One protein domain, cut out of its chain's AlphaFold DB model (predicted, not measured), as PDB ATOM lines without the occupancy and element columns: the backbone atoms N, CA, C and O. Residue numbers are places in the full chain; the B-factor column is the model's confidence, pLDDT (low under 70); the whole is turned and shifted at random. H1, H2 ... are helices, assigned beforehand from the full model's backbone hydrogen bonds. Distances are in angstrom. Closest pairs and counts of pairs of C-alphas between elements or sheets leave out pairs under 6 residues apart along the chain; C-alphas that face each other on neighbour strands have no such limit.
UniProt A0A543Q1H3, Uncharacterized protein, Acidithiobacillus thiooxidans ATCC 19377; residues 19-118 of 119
ATOM      1  N   LYS A  19      27.668-121.577  99.415       85.62
ATOM      2  CA  LYS A  19      28.863-121.062 100.093       85.62
ATOM      3  C   LYS A  19      30.147-121.756  99.619       85.62
ATOM      4  O   LYS A  19      31.152-121.079  99.430       85.62
ATOM      5  N   HIS A  20      30.116-123.075  99.413       89.31
ATOM      6  CA  HIS A  20      31.255-123.816  98.863       89.31
ATOM      7  C   HIS A  20      31.531-123.405  97.418       89.31
ATOM      8  O   HIS A  20      32.661-123.056  97.110       89.31
ATOM      9  N   ILE A  21      30.492-123.312  96.581       87.31
ATOM     10  CA  ILE A  21      30.635-122.886  95.180       87.31
ATOM     11  C   ILE A  21      31.253-121.485  95.090       87.31
ATOM     12  O   ILE A  21      32.196-121.277  94.334       87.31
ATOM     13  N   ARG A  22      30.781-120.528  95.901       88.38
ATOM     14  CA  ARG A  22      31.336-119.163  95.941       88.38
ATOM     15  C   ARG A  22      32.797-119.129  96.384       88.38
ATOM     16  O   ARG A  22      33.583-118.366  95.830       88.38
ATOM     17  N   ARG A  23      33.168-119.943  97.378       91.19
ATOM     18  CA  ARG A  23      34.562-120.072  97.831       91.19
ATOM     19  C   ARG A  23      35.443-120.655  96.729       91.19
ATOM     20  O   ARG A  23      36.529-120.140  96.486       91.19
ATOM     21  N   ASP A  24      34.980-121.713  96.079       92.50
ATOM     22  CA  ASP A  24      35.749-122.402  95.049       92.50
ATOM     23  C   ASP A  24      35.896-121.512  93.799       92.50
ATOM     24  O   ASP A  24      36.981-121.450  93.230       92.50
ATOM     25  N   LEU A  25      34.869-120.725  93.450       92.44
ATOM     26  CA  LEU A  25      34.950-119.679  92.422       92.44
ATOM     27  C   LEU A  25      35.940-118.569  92.783       92.44
ATOM     28  O   LEU A  25      36.738-118.186  91.938       92.44
ATOM     29  N   ASN A  26      35.937-118.079  94.025       94.69
ATOM     30  CA  ASN A  26      36.937-117.108  94.474       94.69
ATOM     31  C   ASN A  26      38.365-117.659  94.313       94.69
ATOM     32  O   ASN A  26      39.231-116.987  93.761       94.69
ATOM     33  N   ASN A  27      38.603-118.903  94.740       95.56
ATOM     34  CA  ASN A  27      39.915-119.541  94.615       95.56
ATOM     35  C   ASN A  27      40.325-119.735  93.151       95.56
ATOM     36  O   ASN A  27      41.474-119.478  92.800       95.56
ATOM     37  N   LEU A  28      39.389-120.165  92.300       95.62
ATOM     38  CA  LEU A  28      39.602-120.284  90.861       95.62
ATOM     39  C   LEU A  28      39.985-118.928  90.264       95.62
ATOM     40  O   LEU A  28      41.000-118.820  89.584       95.62
ATOM     41  N   ASN A  29      39.210-117.887  90.563       96.19
ATOM     42  CA  ASN A  29      39.421-116.555  90.012       96.19
ATOM     43  C   ASN A  29      40.755-115.960  90.447       96.19
ATOM     44  O   ASN A  29      41.501-115.454  89.610       96.19
ATOM     45  N   LEU A  30      41.091-116.088  91.731       97.62
ATOM     46  CA  LEU A  30      42.393-115.672  92.226       97.62
ATOM     47  C   LEU A  30      43.510-116.446  91.521       97.62
ATOM     48  O   LEU A  30      44.449-115.835  91.027       97.62
ATOM     49  N   GLY A  31      43.387-117.770  91.405       97.06
ATOM     50  CA  GLY A  31      44.369-118.602  90.710       97.06
ATOM     51  C   GLY A  31      44.599-118.177  89.257       97.06
ATOM     52  O   GLY A  31      45.744-118.074  88.827       97.06
ATOM     53  N   TYR A  32      43.531-117.870  88.517       96.12
ATOM     54  CA  TYR A  32      43.624-117.413  87.127       96.12
ATOM     55  C   TYR A  32      44.280-116.034  87.001       96.12
ATOM     56  O   TYR A  32      45.150-115.853  86.150       96.12
ATOM     57  N   LEU A  33      43.906-115.080  87.858       97.19
ATOM     58  CA  LEU A  33      44.513-113.745  87.879       97.19
ATOM     59  C   LEU A  33      46.002-113.816  88.234       97.19
ATOM     60  O   LEU A  33      46.824-113.181  87.579       97.19
ATOM     61  N   MET A  34      46.351-114.633  89.228       97.94
ATOM     62  CA  MET A  34      47.734-114.879  89.636       97.94
ATOM     63  C   MET A  34      48.546-115.534  88.522       97.94
ATOM     64  O   MET A  34      49.669-115.114  88.264       97.94
ATOM     65  N   LEU A  35      47.982-116.532  87.836       97.44
ATOM     66  CA  LEU A  35      48.650-117.189  86.718       97.44
ATOM     67  C   LEU A  35      48.892-116.213  85.565       97.44
ATOM     68  O   LEU A  35      50.003-116.174  85.042       97.44
ATOM     69  N   LEU A  36      47.891-115.406  85.190       97.12
ATOM     70  CA  LEU A  36      48.067-114.380  84.161       97.12
ATOM     71  C   LEU A  36      49.169-113.412  84.570       97.12
ATOM     72  O   LEU A  36      50.058-113.148  83.767       97.12
ATOM     73  N   LYS A  37      49.153-112.948  85.823       97.56
ATOM     74  CA  LYS A  37      50.188-112.058  86.336       97.56
ATOM     75  C   LYS A  37      51.583-112.665  86.208       97.56
ATOM     76  O   LYS A  37      52.436-112.072  85.558       97.56
ATOM     77  N   SER A  38      51.796-113.857  86.758       97.69
ATOM     78  CA  SER A  38      53.107-114.509  86.741       97.69
ATOM     79  C   SER A  38      53.598-114.825  85.330       97.69
ATOM     80  O   SER A  38      54.781-114.666  85.051       97.69
ATOM     81  N   VAL A  39      52.714-115.253  84.421       97.56
ATOM     82  CA  VAL A  39      53.102-115.486  83.021       97.56
ATOM     83  C   VAL A  39      53.386-114.160  82.321       97.56
ATOM     84  O   VAL A  39      54.393-114.057  81.637       97.56
ATOM     85  N   GLY A  40      52.557-113.132  82.517       96.44
ATOM     86  CA  GLY A  40      52.718-111.820  81.886       96.44
ATOM     87  C   GLY A  40      53.966-111.058  82.340       96.44
ATOM     88  O   GLY A  40      54.540-110.318  81.545       96.44
ATOM     89  N   GLU A  41      54.418-111.265  83.579       95.25
ATOM     90  CA  GLU A  41      55.691-110.733  84.092       95.25
ATOM     91  C   GLU A  41      56.920-111.379  83.427       95.25
ATOM     92  O   GLU A  41      57.979-110.756  83.363       95.25
ATOM     93  N   VAL A  42      56.789-112.611  82.923       96.69
ATOM     94  CA  VAL A  42      57.879-113.371  82.287       96.69
ATOM     95  C   VAL A  42      57.834-113.255  80.762       96.69
ATOM     96  O   VAL A  42      58.850-112.972  80.131       96.69
ATOM     97  N   ASP A  43      56.663-113.479  80.164       97.25
ATOM     98  CA  ASP A  43      56.419-113.450  78.723       97.25
ATOM     99  C   ASP A  43      54.983-112.980  78.418       97.25
ATOM    100  O   ASP A  43      54.002-113.735  78.460       97.25
ATOM    101  N   MET A  44      54.869-111.707  78.040       95.62
ATOM    102  CA  MET A  44      53.596-111.089  77.670       95.62
ATOM    103  C   MET A  44      52.960-111.724  76.422       95.62
ATOM    104  O   MET A  44      51.736-111.815  76.334       95.62
ATOM    105  N   ASN A  45      53.753-112.191  75.452       95.25
ATOM    106  CA  ASN A  45      53.209-112.816  74.244       95.25
ATOM    107  C   ASN A  45      52.598-114.181  74.565       95.25
ATOM    108  O   ASN A  45      51.514-114.503  74.072       95.25
ATOM    109  N   MET A  46      53.257-114.950  75.435       96.25
ATOM    110  CA  MET A  46      52.708-116.197  75.960       96.25
ATOM    111  C   MET A  46      51.411-115.944  76.735       96.25
ATOM    112  O   MET A  46      50.416-116.623  76.475       96.25
ATOM    113  N   ALA A  47      51.378-114.941  77.621       95.75
ATOM    114  CA  ALA A  47      50.169-114.575  78.362       95.75
ATOM    115  C   ALA A  47      49.002-114.226  77.421       95.75
ATOM    116  O   ALA A  47      47.908-114.781  77.555       95.75
ATOM    117  N   MET A  48      49.237-113.378  76.413       92.94
ATOM    118  CA  MET A  48      48.222-113.034  75.409       92.94
ATOM    119  C   MET A  48      47.726-114.269  74.639       92.94
ATOM    120  O   MET A  48      46.524-114.411  74.411       92.94
ATOM    121  N   GLY A  49      48.622-115.193  74.276       93.50
ATOM    122  CA  GLY A  49      48.261-116.437  73.591       93.50
ATOM    123  C   GLY A  49      47.446-117.407  74.455       93.50
ATOM    124  O   GLY A  49      46.517-118.048  73.955       93.50
ATOM    125  N   MET A  50      47.769-117.496  75.749       93.00
ATOM    126  CA  MET A  50      47.101-118.374  76.713       93.00
ATOM    127  C   MET A  50      45.703-117.881  77.085       93.00
ATOM    128  O   MET A  50      44.753-118.661  77.052       93.00
ATOM    129  N   PHE A  51      45.576-116.604  77.449       91.19
ATOM    130  CA  PHE A  51      44.338-116.058  78.011       91.19
ATOM    131  C   PHE A  51      43.416-115.441  76.956       91.19
ATOM    132  O   PHE A  51      42.217-115.339  77.195       91.19
ATOM    133  N   ARG A  52      43.943-115.082  75.773       89.44
ATOM    134  CA  ARG A  52      43.171-114.543  74.637       89.44
ATOM    135  C   ARG A  52      42.282-113.352  75.016       89.44
ATOM    136  O   ARG A  52      41.149-113.233  74.556       89.44
ATOM    137  N   LEU A  53      42.811-112.485  75.873       87.94
ATOM    138  CA  LEU A  53      42.158-111.263  76.333       87.94
ATOM    139  C   LEU A  53      42.628-110.055  75.519       87.94
ATOM    140  O   LEU A  53      43.669-110.128  74.857       87.94
ATOM    141  N   PRO A  54      41.920-108.914  75.604       85.94
ATOM    142  CA  PRO A  54      42.458-107.649  75.130       85.94
ATOM    143  C   PRO A  54      43.854-107.392  75.712       85.94
ATOM    144  O   PRO A  54      44.129-107.657  76.889       85.94
ATOM    145  N   ARG A  55      44.749-106.859  74.876       89.50
ATOM    146  CA  ARG A  55      46.137-106.586  75.265       89.50
ATOM    147  C   ARG A  55      46.219-105.657  76.478       89.50
ATOM    148  O   ARG A  55      46.945-105.971  77.415       89.50
ATOM    149  N   SER A  56      45.426-104.583  76.490       88.12
ATOM    150  CA  SER A  56      45.379-103.615  77.597       88.12
ATOM    151  C   SER A  56      45.045-104.276  78.936       88.12
ATOM    152  O   SER A  56      45.707-104.015  79.936       88.12
ATOM    153  N   VAL A  57      44.067-105.184  78.941       88.88
ATOM    154  CA  VAL A  57      43.644-105.932  80.132       88.88
ATOM    155  C   VAL A  57      44.765-106.854  80.604       88.88
ATOM    156  O   VAL A  57      45.082-106.885  81.792       88.88
ATOM    157  N   THR A  58      45.398-107.578  79.677       92.81
ATOM    158  CA  THR A  58      46.501-108.500  79.998       92.81
ATOM    159  C   THR A  58      47.680-107.751  80.622       92.81
ATOM    160  O   THR A  58      48.178-108.149  81.673       92.81
ATOM    161  N   GLU A  59      48.081-106.627  80.023       94.25
ATOM    162  CA  GLU A  59      49.161-105.772  80.525       94.25
ATOM    163  C   GLU A  59      48.834-105.196  81.911       94.25
ATOM    164  O   GLU A  59      49.676-105.236  82.811       94.25
ATOM    165  N   LYS A  60      47.596-104.733  82.127       94.12
ATOM    166  CA  LYS A  60      47.157-104.201  83.424       94.12
ATOM    167  C   LYS A  60      47.135-105.260  84.522       94.12
ATOM    168  O   LYS A  60      47.608-104.984  85.619       94.12
ATOM    169  N   ILE A  61      46.638-106.467  84.249       95.31
ATOM    170  CA  ILE A  61      46.630-107.555  85.242       95.31
ATOM    171  C   ILE A  61      48.062-108.006  85.557       95.31
ATOM    172  O   ILE A  61      48.384-108.229  86.723       95.31
ATOM    173  N   ALA A  62      48.940-108.083  84.553       96.06
ATOM    174  CA  ALA A  62      50.351-108.397  84.770       96.06
ATOM    175  C   ALA A  62      51.049-107.370  85.673       96.06
ATOM    176  O   ALA A  62      51.786-107.741  86.586       96.06
ATOM    177  N   ALA A  63      50.749-106.083  85.490       95.38
ATOM    178  CA  ALA A  63      51.287-105.006  86.316       95.38
ATOM    179  C   ALA A  63      50.565-104.824  87.669       95.38
ATOM    180  O   ALA A  63      51.066-104.105  88.532       95.38
ATOM    181  N   ALA A  64      49.408-105.458  87.879       96.19
ATOM    182  CA  ALA A  64      48.557-105.190  89.032       96.19
ATOM    183  C   ALA A  64      49.210-105.592  90.371       96.19
ATOM    184  O   ALA A  64      49.916-106.609  90.447       96.19
ATOM    185  N   PRO A  65      48.923-104.859  91.463       95.81
ATOM    186  CA  PRO A  65      49.209-105.321  92.814       95.81
ATOM    187  C   PRO A  65      48.429-106.600  93.143       95.81
ATOM    188  O   PRO A  65      47.246-106.725  92.829       95.81
ATOM    189  N   TYR A  66      49.065-107.527  93.864       95.31
ATOM    190  CA  TYR A  66      48.430-108.776  94.309       95.31
ATOM    191  C   TYR A  66      47.139-108.549  95.109       95.31
ATOM    192  O   TYR A  66      46.182-109.307  94.973       95.31
ATOM    193  N   GLN A  67      47.105-107.482  95.911       96.19
ATOM    194  CA  GLN A  67      45.940-107.110  96.708       96.19
ATOM    195  C   GLN A  67      44.722-106.793  95.829       96.19
ATOM    196  O   GLN A  67      43.646-107.335  96.068       96.19
ATOM    197  N   SER A  68      44.902-106.003  94.766       96.88
ATOM    198  CA  SER A  68      43.826-105.658  93.830       96.88
ATOM    199  C   SER A  68      43.270-106.901  93.128       96.88
ATOM    200  O   SER A  68      42.060-107.043  92.962       96.88
ATOM    201  N   LEU A  69      44.132-107.861  92.771       97.31
ATOM    202  CA  LEU A  69      43.698-109.133  92.178       97.31
ATOM    203  C   LEU A  69      42.872-109.979  93.160       97.31
ATOM    204  O   LEU A  69      41.875-110.589  92.766       97.31
ATOM    205  N   ALA A  70      43.253-109.995  94.439       96.69
ATOM    206  CA  ALA A  70      42.493-110.673  95.485       96.69
ATOM    207  C   ALA A  70      41.121-110.026  95.719       96.69
ATOM    208  O   ALA A  70      40.131-110.734  95.910       96.69
ATOM    209  N   GLU A  71      41.039-108.698  95.660       96.19
ATOM    210  CA  GLU A  71      39.781-107.957  95.771       96.19
ATOM    211  C   GLU A  71      38.840-108.265  94.604       96.19
ATOM    212  O   GLU A  71      37.678-108.602  94.838       96.19
ATOM    213  N   ILE A  72      39.352-108.279  93.367       96.31
ATOM    214  CA  ILE A  72      38.589-108.686  92.175       96.31
ATOM    215  C   ILE A  72      38.053-110.116  92.326       96.31
ATOM    216  O   ILE A  72      36.862-110.366  92.124       96.31
ATOM    217  N   ALA A  73      38.901-111.073  92.712       96.38
ATOM    218  CA  ALA A  73      38.478-112.464  92.883       96.38
ATOM    219  C   ALA A  73      37.363-112.609  93.934       96.38
ATOM    220  O   ALA A  73      36.391-113.343  93.723       96.38
ATOM    221  N   LYS A  74      37.470-111.852  95.033       94.38
ATOM    222  CA  LYS A  74      36.537-111.885  96.163       94.38
ATOM    223  C   LYS A  74      35.141-111.382  95.805       94.38
ATOM    224  O   LYS A  74      34.167-111.844  96.402       94.38
ATOM    225  N   VAL A  75      35.023-110.452  94.860       93.44
ATOM    226  CA  VAL A  75      33.723-109.903  94.438       93.44
ATOM    227  C   VAL A  75      33.097-110.695  93.288       93.44
ATOM    228  O   VAL A  75      31.873-110.810  93.211       93.44
ATOM    229  N   LEU A  76      33.908-111.351  92.456       91.19
ATOM    230  CA  LEU A  76      33.454-112.197  91.348       91.19
ATOM    231  C   LEU A  76      33.082-113.619  91.806       91.19
ATOM    232  O   LEU A  76      33.597-114.612  91.313       91.19
ATOM    233  N   THR A  77      32.158-113.761  92.756       85.12
ATOM    234  CA  THR A  77      31.838-115.079  93.362       85.12
ATOM    235  C   THR A  77      30.742-115.873  92.653       85.12
ATOM    236  O   THR A  77      30.364-116.950  93.113       85.12
ATOM    237  N   VAL A  78      30.208-115.356  91.547       85.31
ATOM    238  CA  VAL A  78      29.088-115.964  90.800       85.31
ATOM    239  C   VAL A  78      29.430-116.306  89.352       85.31
ATOM    240  O   VAL A  78      28.640-116.953  88.674       85.31
ATOM    241  N   THR A  79      30.603-115.888  88.877       87.12
ATOM    242  CA  THR A  79      31.089-116.164  87.523       87.12
ATOM    243  C   THR A  79      32.604-116.352  87.550       87.12
ATOM    244  O   THR A  79      33.284-115.693  88.343       87.12
ATOM    245  N   PRO A  80      33.154-117.207  86.674       89.25
ATOM    246  CA  PRO A  80      34.578-117.198  86.379       89.25
ATOM    247  C   PRO A  80      35.028-115.827  85.860       89.25
ATOM    248  O   PRO A  80      34.295-115.175  85.107       89.25
ATOM    249  N   VAL A  81      36.229-115.415  86.258       91.00
ATOM    250  CA  VAL A  81      36.952-114.248  85.735       91.00
ATOM    251  C   VAL A  81      37.656-114.599  84.420       91.00
ATOM    252  O   VAL A  81      37.822-115.769  84.084       91.00
ATOM    253  N   LEU A  82      38.093-113.578  83.683       87.19
ATOM    254  CA  LEU A  82      38.871-113.709  82.447       87.19
ATOM    255  C   LEU A  82      38.153-114.439  81.299       87.19
ATOM    256  O   LEU A  82      38.797-115.028  80.432       87.19
ATOM    257  N   ARG A  83      36.817-114.417  81.271       86.00
ATOM    258  CA  ARG A  83      36.069-115.010  80.157       86.00
ATOM    259  C   ARG A  83      36.122-114.081  78.952       86.00
ATOM    260  O   ARG A  83      35.897-112.886  79.088       86.00
ATOM    261  N   SER A  84      36.332-114.638  77.764       78.31
ATOM    262  CA  SER A  84      36.375-113.868  76.514       78.31
ATOM    263  C   SER A  84      35.063-113.152  76.174       78.31
ATOM    264  O   SER A  84      35.072-112.227  75.374       78.31
ATOM    265  N   ASP A  85      33.940-113.594  76.745       82.88
ATOM    266  CA  ASP A  85      32.604-113.024  76.550       82.88
ATOM    267  C   ASP A  85      32.181-112.062  77.672       82.88
ATOM    268  O   ASP A  85      31.014-111.670  77.744       82.88
ATOM    269  N   MET A  86      33.103-111.677  78.563       84.88
ATOM    270  CA  MET A  86      32.827-110.619  79.528       84.88
ATOM    271  C   MET A  86      32.531-109.298  78.799       84.88
ATOM    272  O   MET A  86      33.299-108.920  77.913       84.88
ATOM    273  N   PRO A  87      31.459-108.577  79.183       87.12
ATOM    274  CA  PRO A  87      31.144-107.279  78.596       87.12
ATOM    275  C   PRO A  87      32.282-106.270  78.780       87.12
ATOM    276  O   PRO A  87      32.927-106.259  79.828       87.12
ATOM    277  N   ASP A  88      32.443-105.347  77.828       88.31
ATOM    278  CA  ASP A  88      33.466-104.289  77.882       88.31
ATOM    279  C   ASP A  88      33.424-103.481  79.184       88.31
ATOM    280  O   ASP A  88      34.459-103.192  79.779       88.31
ATOM    281  N   THR A  89      32.226-103.190  79.698       91.56
ATOM    282  CA  THR A  89      32.061-102.510  80.989       91.56
ATOM    283  C   THR A  89      32.697-103.288  82.143       91.56
ATOM    284  O   THR A  89      33.270-102.680  83.042       91.56
ATOM    285  N   ALA A  90      32.644-104.622  82.126       90.50
ATOM    286  CA  ALA A  90      33.267-105.442  83.158       90.50
ATOM    287  C   ALA A  90      34.798-105.330  83.118       90.50
ATOM    288  O   ALA A  90      35.435-105.284  84.171       90.50
ATOM    289  N   TRP A  91      35.381-105.243  81.917       90.94
ATOM    290  CA  TRP A  91      36.811-104.990  81.748       90.94
ATOM    291  C   TRP A  91      37.200-103.619  82.278       90.94
ATOM    292  O   TRP A  91      38.113-103.538  83.092       90.94
ATOM    293  N   THR A  92      36.464-102.568  81.915       92.62
ATOM    294  CA  THR A  92      36.702-101.213  82.436       92.62
ATOM    295  C   THR A  92      36.645-101.170  83.962       92.62
ATOM    296  O   THR A  92      37.493-100.543  84.589       92.62
ATOM    297  N   LEU A  93      35.688-101.871  84.580       93.31
ATOM    298  CA  LEU A  93      35.585-101.952  86.038       93.31
ATOM    299  C   LEU A  93      36.765-102.709  86.660       93.31
ATOM    300  O   LEU A  93      37.308-102.257  87.661       93.31
ATOM    301  N   ILE A  94      37.210-103.822  86.064       92.69
ATOM    302  CA  ILE A  94      38.429-104.524  86.502       92.69
ATOM    303  C   ILE A  94      39.641-103.594  86.433       92.69
ATOM    304  O   ILE A  94      40.412-103.511  87.387       92.69
ATOM    305  N   GLU A  95      39.806-102.886  85.318       92.69
ATOM    306  CA  GLU A  95      40.901-101.940  85.140       92.69
ATOM    307  C   GLU A  95      40.842-100.800  86.168       92.69
ATOM    308  O   GLU A  95      41.885-100.438  86.707       92.69
ATOM    309  N   GLY A  96      39.642-100.298  86.481       94.06
ATOM    310  CA  GLY A  96      39.405 -99.280  87.507       94.06
ATOM    311  C   GLY A  96      39.702 -99.756  88.934       94.06
ATOM    312  O   GLY A  96      40.213 -98.997  89.752       94.06
ATOM    313  N   VAL A  97      39.439-101.029  89.243       95.31
ATOM    314  CA  VAL A  97      39.826-101.625  90.536       95.31
ATOM    315  C   VAL A  97      41.347-101.773  90.628       95.31
ATOM    316  O   VAL A  97      41.937-101.499  91.670       95.31
ATOM    317  N   ILE A  98      42.011-102.160  89.532       94.69
ATOM    318  CA  ILE A  98      43.480-102.254  89.478       94.69
ATOM    319  C   ILE A  98      44.135-100.876  89.647       94.69
ATOM    320  O   ILE A  98      45.151-100.778  90.336       94.69
ATOM    321  N   SER A  99      43.576 -99.821  89.045       92.81
ATOM    322  CA  SER A  99      44.080 -98.446  89.182       92.81
ATOM    323  C   SER A  99      43.742 -97.798  90.530       92.81
ATOM    324  O   SER A  99      44.309 -96.755  90.855       92.81
ATOM    325  N   GLY A 100      42.854 -98.404  91.327       92.31
ATOM    326  CA  GLY A 100      42.349 -97.831  92.578       92.31
ATOM    327  C   GLY A 100      41.331 -96.703  92.375       92.31
ATOM    328  O   GLY A 100      41.014 -95.989  93.323       92.31
ATOM    329  N   GLU A 101      40.824 -96.530  91.154       95.19
ATOM    330  CA  GLU A 101      39.801 -95.537  90.807       95.19
ATOM    331  C   GLU A 101      38.388 -96.004  91.180       95.19
ATOM    332  O   GLU A 101      37.488 -95.180  91.331       95.19
ATOM    333  N   ILE A 102      38.188 -97.318  91.323       94.56
ATOM    334  CA  ILE A 102      36.886 -97.954  91.555       94.56
ATOM    335  C   ILE A 102      36.992 -98.957  92.706       94.56
ATOM    336  O   ILE A 102      37.979 -99.685  92.819       94.56
ATOM    337  N   GLN A 103      35.959 -99.035  93.551       95.62
ATOM    338  CA  GLN A 103      35.874-100.068  94.588       95.62
ATOM    339  C   GLN A 103      35.473-101.422  93.987       95.62
ATOM    340  O   GLN A 103      34.602-101.505  93.120       95.62
ATOM    341  N   ALA A 104      36.052-102.522  94.474       94.06
ATOM    342  CA  ALA A 104      35.751-103.861  93.959       94.06
ATOM    343  C   ALA A 104      34.256-104.224  94.089       94.06
ATOM    344  O   ALA A 104      33.695-104.940  93.259       94.06
ATOM    345  N   GLU A 105      33.574-103.708  95.105       94.50
ATOM    346  CA  GLU A 105      32.145-103.910  95.337       94.50
ATOM    347  C   GLU A 105      31.276-103.408  94.172       94.50
ATOM    348  O   GLU A 105      30.225-103.997  93.890       94.50
ATOM    349  N   GLU A 106      31.716-102.372  93.455       94.44
ATOM    350  CA  GLU A 106      31.028-101.856  92.268       94.44
ATOM    351  C   GLU A 106      31.098-102.861  91.111       94.44
ATOM    352  O   GLU A 106      30.074-103.175  90.497       94.44
ATOM    353  N   LEU A 107      32.275-103.462  90.883       93.19
ATOM    354  CA  LEU A 107      32.450-104.570  89.937       93.19
ATOM    355  C   LEU A 107      31.547-105.759  90.300       93.19
ATOM    356  O   LEU A 107      30.848-106.297  89.437       93.19
ATOM    357  N   GLY A 108      31.527-106.155  91.576       91.44
ATOM    358  CA  GLY A 108      30.668-107.241  92.057       91.44
ATOM    359  C   GLY A 108      29.180-106.967  91.818       91.44
ATOM    360  O   GLY A 108      28.449-107.847  91.358       91.44
ATOM    361  N   SER A 109      28.743-105.733  92.076       92.12
ATOM    362  CA  SER A 109      27.356-105.297  91.879       92.12
ATOM    363  C   SER A 109      26.953-105.313  90.405       92.12
ATOM    364  O   SER A 109      25.878-105.813  90.070       92.12
ATOM    365  N   TYR A 110      27.829-104.833  89.518       91.62
ATOM    366  CA  TYR A 110      27.615-104.888  88.072       91.62
ATOM    367  C   TYR A 110      27.478-106.330  87.571       91.62
ATOM    368  O   TYR A 110      26.530-106.674  86.869       91.62
ATOM    369  N   VAL A 111      28.395-107.212  87.964       86.94
ATOM    370  CA  VAL A 111      28.360-108.606  87.507       86.94
ATOM    371  C   VAL A 111      27.101-109.325  87.993       86.94
ATOM    372  O   VAL A 111      26.502-110.091  87.237       86.94
ATOM    373  N   LEU A 112      26.647-109.049  89.219       86.81
ATOM    374  CA  LEU A 112      25.381-109.576  89.728       86.81
ATOM    375  C   LEU A 112      24.164-109.045  88.960       86.81
ATOM    376  O   LEU A 112      23.224-109.809  88.755       86.81
ATOM    377  N   SER A 113      24.159-107.781  88.528       87.81
ATOM    378  CA  SER A 113      23.019-107.206  87.801       87.81
ATOM    379  C   SER A 113      22.892-107.776  86.387       87.81
ATOM    380  O   SER A 113      21.794-108.140  85.970       87.81
ATOM    381  N   VAL A 114      24.014-107.956  85.685       82.69
ATOM    382  CA  VAL A 114      24.030-108.506  84.321       82.69
ATOM    383  C   VAL A 114      23.743-110.008  84.311       82.69
ATOM    384  O   VAL A 114      23.019-110.493  83.446       82.69
ATOM    385  N   MET A 115      24.255-110.753  85.294       72.12
ATOM    386  CA  MET A 115      24.039-112.205  85.384       72.12
ATOM    387  C   MET A 115      22.720-112.577  86.079       72.12
ATOM    388  O   MET A 115      22.194-113.667  85.866       72.12
ATOM    389  N   GLY A 116      22.184-111.697  86.930       60.06
ATOM    390  CA  GLY A 116      20.933-111.899  87.665       60.06
ATOM    391  C   GLY A 116      19.681-111.400  86.937       60.06
ATOM    392  O   GLY A 116      18.591-111.873  87.244       60.06
ATOM    393  N   GLY A 117      19.829-110.486  85.971       50.03
ATOM    394  CA  GLY A 117      18.726-109.888  85.207       50.03
ATOM    395  C   GLY A 117      18.158-110.751  84.073       50.03
ATOM    396  O   GLY A 117      17.238-110.318  83.390       50.03
ATOM    397  N   GLY A 118      18.683-111.960  83.859       42.72
ATOM    398  CA  GLY A 118      18.197-112.912  82.852       42.72
ATOM    399  C   GLY A 118      17.075-113.836  83.339       42.72
ATOM    400  O   GLY A 118      17.050-115.000  82.937       42.72
TER     401      GLY A 118
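What this domain is: This is residues 19 to 118 of the 119 residues of an uncharacterized protein of Acidithiobacillus thiooxidans ATCC 19377 (UniProt A0A543Q1H3). Look first for one long helix, H1, that runs along one side of the domain, with five shorter helices gathered beside and beyond it. H2 folds back beside the last part of H1, H3 crosses under that same part, and H4 packs on its middle; H5 and H6 lie farther out, apart from H1, and make a three-helix up-and-down bundle with H4. The 100 printed residues hold six named helices in the order H1 to H6 and no named strand, which is the class all helix. The whole is compact, with a radius of gyration of the C-alphas of 12.7 A, and rounded, spanning 37 by 27 by 24 A.

Where its parts are: Find C-alpha 19 at (28.863, -121.062, 100.093); from there H1, residues 19 to 42, runs 34.9 A to C-alpha 42 at (57.879, -113.371, 82.287). Next come H2, residues 44 to 51, 10.5 A long, and H3, residues 55 to 63, 12.3 A. H4, residues 66 to 75, covers 14.8 A, and H5, residues 88 to 99, covers 16.6 A. H6, residues 104 to 116, runs 18.0 A and ends at C-alpha 116, at (20.933, -111.899, 87.665).

How they stand to each other: Begin on H1. With residues 36 to 40 alone it touches H2, its hairpin partner, at a shallow tilt of 27 degrees, opposite ways; the closest C-alphas, Gly 40 and Ala 47, are 5.1 A apart. With residues 33 to 41 alone it touches H3, about perpendicular at 85 degrees, and the closest C-alphas, Lys 37 and Ala 62, are 4.0 A apart. With residues 26 to 34 alone it touches H4, at a shallow tilt of 32 degrees, opposite ways; the closest C-alphas are Asn 29 and Ala 73, at 5.1 A. Move outward to the bundle of H4, H5 and H6, up and down, each running against the one before. H4 and H5 form a hairpin at a steep tilt of 41 degrees, where H5 touches with residues 94 to 98 alone; the closest C-alphas, Ser 68 and Ile 98, are 5.5 A apart. H5 and H6 form another, at a shallow tilt of 16 degrees, with the C-alphas of Leu 93 and Leu 107 closest at 5.6 A. Every O i to N i+4 pair is within hydrogen-bond range in H2, H3, H4, H5 and H6, and 19 of 20 are in H1.

The domain as a whole: The two C-alphas farthest apart, those of Val 42 and Gly 118, are 39.7 A apart. The printed part has no cut. You will find one long link, residues 76 to 87 between H4 and H5; the other links are tight. Confidence is under 70 at residues 116 to 118, of which 116 belongs to H6.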